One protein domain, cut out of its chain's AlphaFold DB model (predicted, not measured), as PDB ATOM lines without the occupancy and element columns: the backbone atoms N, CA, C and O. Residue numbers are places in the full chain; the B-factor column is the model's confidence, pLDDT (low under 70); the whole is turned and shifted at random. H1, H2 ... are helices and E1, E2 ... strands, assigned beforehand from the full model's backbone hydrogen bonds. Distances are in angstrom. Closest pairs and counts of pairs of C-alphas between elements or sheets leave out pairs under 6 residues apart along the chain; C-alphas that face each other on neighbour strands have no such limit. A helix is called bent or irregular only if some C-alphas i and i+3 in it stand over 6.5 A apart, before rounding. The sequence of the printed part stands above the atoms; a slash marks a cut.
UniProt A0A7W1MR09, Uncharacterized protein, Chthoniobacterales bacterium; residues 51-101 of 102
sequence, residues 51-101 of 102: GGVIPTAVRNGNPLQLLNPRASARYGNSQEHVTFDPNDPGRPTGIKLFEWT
ATOM      1  N   GLY A  51     189.672 134.943 157.806       67.94
ATOM      2  CA  GLY A  51     189.133 136.253 157.460       67.94
ATOM      3  C   GLY A  51     189.881 136.903 156.295       67.94
ATOM      4  O   GLY A  51     190.898 136.397 155.816       67.94
ATOM      5  N   GLY A  52     189.373 138.044 155.838       72.88
ATOM      6  CA  GLY A  52     189.962 138.842 154.761       72.88
ATOM      7  C   GLY A  52     189.171 138.812 153.454       72.88
ATOM      8  O   GLY A  52     188.350 137.926 153.205       72.88
ATOM      9  N   VAL A  53     189.442 139.795 152.597       73.62
ATOM     10  CA  VAL A  53     188.698 140.007 151.346       73.62
ATOM     11  C   VAL A  53     188.818 138.824 150.386       73.62
ATOM     12  O   VAL A  53     187.833 138.447 149.763       73.62
ATOM     13  N   ILE A  54     189.992 138.202 150.272       74.44
ATOM     14  CA  ILE A  54     190.213 137.099 149.325       74.44
ATOM     15  C   ILE A  54     189.411 135.843 149.715       74.44
ATOM     16  O   ILE A  54     188.628 135.367 148.889       74.44
ATOM     17  N   PRO A  55     189.533 135.285 150.938       72.56
ATOM     18  CA  PRO A  55     188.755 134.104 151.310       72.56
ATOM     19  C   PRO A  55     187.241 134.367 151.320       72.56
ATOM     20  O   PRO A  55     186.474 133.466 150.964       72.56
ATOM     21  N   THR A  56     186.802 135.587 151.647       74.19
ATOM     22  CA  THR A  56     185.386 135.979 151.573       74.19
ATOM     23  C   THR A  56     184.906 136.117 150.123       74.19
ATOM     24  O   THR A  56     183.832 135.619 149.785       74.19
ATOM     25  N   ALA A  57     185.714 136.688 149.226       76.38
ATOM     26  CA  ALA A  57     185.408 136.785 147.798       76.38
ATOM     27  C   ALA A  57     185.300 135.411 147.132       76.38
ATOM     28  O   ALA A  57     184.398 135.197 146.328       76.38
ATOM     29  N   VAL A  58     186.180 134.470 147.484       78.06
ATOM     30  CA  VAL A  58     186.123 133.093 146.972       78.06
ATOM     31  C   VAL A  58     184.849 132.382 147.443       78.06
ATOM     32  O   VAL A  58     184.276 131.602 146.689       78.06
ATOM     33  N   ARG A  59     184.366 132.668 148.661       73.31
ATOM     34  CA  ARG A  59     183.091 132.127 149.169       73.31
ATOM     35  C   ARG A  59     181.864 132.748 148.512       73.31
ATOM     36  O   ARG A  59     180.918 132.030 148.206       73.31
ATOM     37  N   ASN A  60     181.874 134.066 148.335       73.31
ATOM     38  CA  ASN A  60     180.673 134.831 147.997       73.31
ATOM     39  C   ASN A  60     180.618 135.267 146.520       73.31
ATOM     40  O   ASN A  60     179.609 135.813 146.077       73.31
ATOM     41  N   GLY A  61     181.685 135.040 145.749       73.62
ATOM     42  CA  GLY A  61     181.743 135.226 144.296       73.62
ATOM     43  C   GLY A  61     181.819 136.676 143.807       73.62
ATOM     44  O   GLY A  61     181.795 136.896 142.599       73.62
ATOM     45  N   ASN A  62     181.902 137.675 144.698       74.56
ATOM     46  CA  ASN A  62     181.949 139.085 144.299       74.56
ATOM     47  C   ASN A  62     182.957 139.925 145.118       74.56
ATOM     48  O   ASN A  62     182.574 140.555 146.106       74.56
ATOM     49  N   PRO A  63     184.239 139.972 144.703       72.44
ATOM     50  CA  PRO A  63     185.282 140.733 145.399       72.44
ATOM     51  C   PRO A  63     185.082 142.249 145.337       72.44
ATOM     52  O   PRO A  63     185.478 142.955 146.258       72.44
ATOM     53  N   LEU A  64     184.461 142.771 144.278       77.50
ATOM     54  CA  LEU A  64     184.274 144.217 144.120       77.50
ATOM     55  C   LEU A  64     183.285 144.778 145.146       77.50
ATOM     56  O   LEU A  64     183.413 145.923 145.572       77.50
ATOM     57  N   GLN A  65     182.330 143.958 145.589       73.00
ATOM     58  CA  GLN A  65     181.414 144.334 146.661       73.00
ATOM     59  C   GLN A  65     182.116 144.420 148.022       73.00
ATOM     60  O   GLN A  65     181.769 145.283 148.815       73.00
ATOM     61  N   LEU A  66     183.176 143.643 148.254       74.88
ATOM     62  CA  LEU A  66     183.973 143.726 149.486       74.88
ATOM     63  C   LEU A  66     184.828 144.992 149.589       74.88
ATOM     64  O   LEU A  66     185.350 145.285 150.657       74.88
ATOM     65  N   LEU A  67     184.978 145.744 148.499       73.00
ATOM     66  CA  LEU A  67     185.621 147.060 148.501       73.00
ATOM     67  C   LEU A  67     184.600 148.195 148.674       73.00
ATOM     68  O   LEU A  67     184.987 149.341 148.887       73.00
ATOM     69  N   ASN A  68     183.303 147.887 148.580       71.94
ATOM     70  CA  ASN A  68     182.227 148.858 148.699       71.94
ATOM     71  C   ASN A  68     181.619 148.822 150.117       71.94
ATOM     72  O   ASN A  68     180.954 147.845 150.465       71.94
ATOM     73  N   PRO A  69     181.726 149.901 150.910       67.06
ATOM     74  CA  PRO A  69     181.153 149.954 152.261       67.06
ATOM     75  C   PRO A  69     179.621 149.919 152.277       67.06
ATOM     76  O   PRO A  69     179.013 149.753 153.330       67.06
ATOM     77  N   ARG A  70     178.974 150.086 151.119       69.56
ATOM     78  CA  ARG A  70     177.518 149.978 150.954       69.56
ATOM     79  C   ARG A  70     177.074 148.626 150.394       69.56
ATOM     80  O   ARG A  70     175.910 148.491 150.014       69.56
ATOM     81  N   ALA A  71     177.972 147.646 150.288       68.62
ATOM     82  CA  ALA A  71     177.603 146.308 149.848       68.62
ATOM     83  C   ALA A  71     176.728 145.584 150.878       68.62
ATOM     84  O   ALA A  71     176.781 145.829 152.081       68.62
ATOM     85  N   SER A  72     175.897 144.666 150.382       61.56
ATOM     86  CA  SER A  72     175.054 143.825 151.230       61.56
ATOM     87  C   SER A  72     175.910 142.875 152.076       61.56
ATOM     88  O   SER A  72     176.815 142.225 151.553       61.56
ATOM     89  N   ALA A  73     175.551 142.708 153.357       66.75
ATOM     90  CA  ALA A  73     176.243 141.836 154.315       66.75
ATOM     91  C   ALA A  73     176.401 140.375 153.846       66.75
ATOM     92  O   ALA A  73     177.308 139.679 154.288       66.75
ATOM     93  N   ARG A  74     175.573 139.914 152.896       63.31
ATOM     94  CA  ARG A  74     175.695 138.583 152.273       63.31
ATOM     95  C   ARG A  74     177.028 138.364 151.543       63.31
ATOM     96  O   ARG A  74     177.410 137.220 151.331       63.31
ATOM     97  N   TYR A  75     177.692 139.438 151.111       58.31
ATOM     98  CA  TYR A  75     178.972 139.382 150.404       58.31
ATOM     99  C   TYR A  75     180.164 139.731 151.305       58.31
ATOM    100  O   TYR A  75     181.279 139.367 150.942       58.31
ATOM    101  N   GLY A  76     179.909 140.328 152.477       62.41
ATOM    102  CA  GLY A  76     180.875 140.932 153.405       62.41
ATOM    103  C   GLY A  76     180.952 142.456 153.239       62.41
ATOM    104  O   GLY A  76     180.782 142.964 152.126       62.41
ATOM    105  N   ASN A  77     181.155 143.190 154.337       64.81
ATOM    106  CA  ASN A  77     181.260 144.655 154.317       64.81
ATOM    107  C   ASN A  77     182.736 145.069 154.233       64.81
ATOM    108  O   ASN A  77     183.581 144.544 154.957       64.81
ATOM    109  N   SER A  78     183.059 146.050 153.389       62.22
ATOM    110  CA  SER A  78     184.424 146.572 153.305       62.22
ATOM    111  C   SER A  78     184.922 147.129 154.641       62.22
ATOM    112  O   SER A  78     186.108 147.025 154.930       62.22
ATOM    113  N   GLN A  79     184.036 147.665 155.487       62.78
ATOM    114  CA  GLN A  79     184.380 148.187 156.816       62.78
ATOM    115  C   GLN A  79     184.977 147.122 157.744       62.78
ATOM    116  O   GLN A  79     185.836 147.444 158.558       62.78
ATOM    117  N   GLU A  80     184.580 145.858 157.593       68.00
ATOM    118  CA  GLU A  80     185.100 144.733 158.388       68.00
ATOM    119  C   GLU A  80     186.536 144.365 157.985       68.00
ATOM    120  O   GLU A  80     187.267 143.722 158.740       68.00
ATOM    121  N   HIS A  81     186.957 144.791 156.794       68.00
ATOM    122  CA  HIS A  81     188.269 144.496 156.233       68.00
ATOM    123  C   HIS A  81     189.153 145.733 156.072       68.00
ATOM    124  O   HIS A  81     190.296 145.589 155.649       68.00
ATOM    125  N   VAL A  82     188.685 146.934 156.408       69.25
ATOM    126  CA  VAL A  82     189.531 148.131 156.426       69.25
ATOM    127  C   VAL A  82     190.362 148.137 157.706       69.25
ATOM    128  O   VAL A  82     189.853 147.946 158.809       69.25
ATOM    129  N   THR A  83     191.665 148.354 157.556       64.81
ATOM    130  CA  THR A  83     192.575 148.563 158.682       64.81
ATOM    131  C   THR A  83     192.705 150.056 158.933       64.81
ATOM    132  O   THR A  83     192.969 150.819 158.003       64.81
ATOM    133  N   PHE A  84     192.559 150.457 160.189       71.06
ATOM    134  CA  PHE A  84     192.789 151.825 160.643       71.06
ATOM    135  C   PHE A  84     194.101 151.894 161.418       71.06
ATOM    136  O   PHE A  84     194.485 150.916 162.069       71.06
ATOM    137  N   ASP A  85     194.785 153.033 161.338       70.25
ATOM    138  CA  ASP A  85     195.927 153.299 162.206       70.25
ATOM    139  C   ASP A  85     195.423 153.385 163.657       70.25
ATOM    140  O   ASP A  85     194.495 154.153 163.929       70.25
ATOM    141  N   PRO A  86     195.986 152.613 164.601       69.62
ATOM    142  CA  PRO A  86     195.599 152.707 166.006       69.62
ATOM    143  C   PRO A  86     195.861 154.093 166.618       69.62
ATOM    144  O   PRO A  86     195.217 154.433 167.609       69.62
ATOM    145  N   ASN A  87     196.762 154.894 166.041       75.44
ATOM    146  CA  ASN A  87     197.054 156.256 166.498       75.44
ATOM    147  C   ASN A  87     196.194 157.326 165.808       75.44
ATOM    148  O   ASN A  87     196.080 158.430 166.329       75.44
ATOM    149  N   ASP A  88     195.585 157.006 164.661       71.94
ATOM    150  CA  ASP A  88     194.766 157.927 163.866       71.94
ATOM    151  C   ASP A  88     193.560 157.185 163.244       71.94
ATOM    152  O   ASP A  88     193.519 156.898 162.040       71.94
ATOM    153  N   PRO A  89     192.522 156.868 164.046       69.62
ATOM    154  CA  PRO A  89     191.387 156.050 163.607       69.62
ATOM    155  C   PRO A  89     190.532 156.705 162.508       69.62
ATOM    156  O   PRO A  89     189.692 156.046 161.900       69.62
ATOM    157  N   GLY A  90     190.740 157.995 162.224       71.94
ATOM    158  CA  GLY A  90     190.065 158.711 161.141       71.94
ATOM    159  C   GLY A  90     190.613 158.409 159.743       71.94
ATOM    160  O   GLY A  90     189.977 158.789 158.756       71.94
ATOM    161  N   ARG A  91     191.770 157.740 159.625       70.94
ATOM    162  CA  ARG A  91     192.425 157.499 158.336       70.94
ATOM    163  C   ARG A  91     192.549 155.995 158.053       70.94
ATOM    164  O   ARG A  91     193.256 155.293 158.771       70.94
ATOM    165  N   PRO A  92     191.877 155.476 157.010       71.19
ATOM    166  CA  PRO A  92     192.043 154.084 156.620       71.19
ATOM    167  C   PRO A  92     193.441 153.878 156.024       71.19
ATOM    168  O   PRO A  92     193.825 154.545 155.062       71.19
ATOM    169  N   THR A  93     194.197 152.947 156.597       75.50
ATOM    170  CA  THR A  93     195.576 152.623 156.195       75.50
ATOM    171  C   THR A  93     195.601 151.618 155.044       75.50
ATOM    172  O   THR A  93     196.543 151.588 154.257       75.50
ATOM    173  N   GLY A  94     194.555 150.797 154.909       77.50
ATOM    174  CA  GLY A  94     194.442 149.831 153.818       77.50
ATOM    175  C   GLY A  94     193.324 148.812 154.014       77.50
ATOM    176  O   GLY A  94     192.455 148.982 154.866       77.50
ATOM    177  N   ILE A  95     193.360 147.743 153.216       75.38
ATOM    178  CA  ILE A  95     192.383 146.644 153.230       75.38
ATOM    179  C   ILE A  95     193.092 145.318 153.542       75.38
ATOM    180  O   ILE A  95     194.110 144.983 152.936       75.38
ATOM    181  N   LYS A  96     192.533 144.542 154.474       78.00
ATOM    182  CA  LYS A  96     192.992 143.212 154.882       78.00
ATOM    183  C   LYS A  96     192.617 142.172 153.829       78.00
ATOM    184  O   LYS A  96     191.462 141.763 153.704       78.00
ATOM    185  N   LEU A  97     193.613 141.704 153.084       75.25
ATOM    186  CA  LEU A  97     193.419 140.666 152.067       75.25
ATOM    187  C   LEU A  97     193.274 139.267 152.679       75.25
ATOM    188  O   LEU A  97     192.448 138.481 152.216       75.25
ATOM    189  N   PHE A  98     194.035 138.992 153.739       75.94
ATOM    190  CA  PHE A  98     194.032 137.734 154.480       75.94
ATOM    191  C   PHE A  98     194.149 138.018 155.974       75.94
ATOM    192  O   PHE A  98     194.927 138.877 156.384       75.94
ATOM    193  N   GLU A  99     193.410 137.267 156.778       75.44
ATOM    194  CA  GLU A  99     193.487 137.291 158.231       75.44
ATOM    195  C   GLU A  99     193.489 135.857 158.760       75.44
ATOM    196  O   GLU A  99     192.620 135.042 158.434       75.44
ATOM    197  N   TRP A 100     194.504 135.562 159.567       72.31
ATOM    198  CA  TRP A 100     194.702 134.267 160.198       72.31
ATOM    199  C   TRP A 100     194.451 134.425 161.694       72.31
ATOM    200  O   TRP A 100     195.249 135.051 162.386       72.31
ATOM    201  N   THR A 101     193.346 133.872 162.181       66.00
ATOM    202  CA  THR A 101     193.088 133.689 163.614       66.00
ATOM    203  C   THR A 101     193.455 132.261 164.006       66.00
ATOM    204  O   THR A 101     193.103 131.310 163.299       66.00
TER     205      THR A 101
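Overview. This is residues 51 to 101 of the 102 residues of an uncharacterized protein of Chthoniobacterales bacterium (UniProt A0A7W1MR09). A bent two-strand hairpin, E1 and E2, makes one end of a flat piece, and the helix H1 with the long loop of residues 61 to 77 makes the other, with the very short helix H2 in the middle, just before E1. The last residues, 96 to 101, run back from E2 toward the first printed residue. The printed part has 51 residues with two named helices and two named strands, in the order H1, H2, E1, E2; the sheet has the order E1, E2 and is antiparallel. The class is mixed, helices and strands, though under half of the residues are in named elements. The whole is compact by its radius of gyration of the C-alphas, 11.0 A, and its C-alphas span 34 by 25 by 13 A.

Along the chain. E1 holds residues 82 to 85 and is 10.1 A from first to last C-alpha, beginning with C-alpha 82 at (189.531, 148.131, 156.426). E2 holds residues 88 to 95 and measures 15.7 A, ending with C-alpha 95 at (192.383, 146.644, 153.230). H2 holds residues 78 to 81 and measures 5.3 A. H1, residues 53 to 60, begins with C-alpha 53 at (188.698, 140.007, 151.346) and is 10.1 A long.

Arrangement. E1 and E2 form a hairpin of antiparallel neighbour strands, with 138 degrees between their directions. The C-alphas of Val 82 and Ile 95 face each other at 4.5 A, and those of Asp 85 and Asp 88 at 5.1 A. N 83 and O 94, at 2.9 A, and N 93 and O 83, at 2.8 A, are within hydrogen-bond range. E2 bends by 74 degrees at residue 91. The closest C-alphas of H2 and E2 are those of His 81 and Ile 95, 5.5 A apart. H1 and H2 are close but not clearly touching, their closest C-alphas being those of Val 53 and His 81, 6.6 A apart. The closest C-alphas of H1 and E2 are those of Val 53 and Ile 95, 7.8 A apart, while H1 and E1 are apart. In H1 every O i to N i+4 pair is within hydrogen-bond range; H2 is too short for such a pair, and its one O i to N i+3 pair is within range.

Size, cuts and confidence. The two C-alphas farthest apart are those of Gly 61 and Asn 87, at 34.2 A. The C-alphas of Gly 51 and Thr 101, first and last of the printed part, are 7.8 A apart. The printed part has no cut. The links from H2 to E1 and from E1 to E2 are tight, and the link from H1 to H2 is long, with 17 residues. The mean pLDDT of the printed part is 70.9; 19 residues are under 70, namely 51, 69 to 83, 86, 89 and 101.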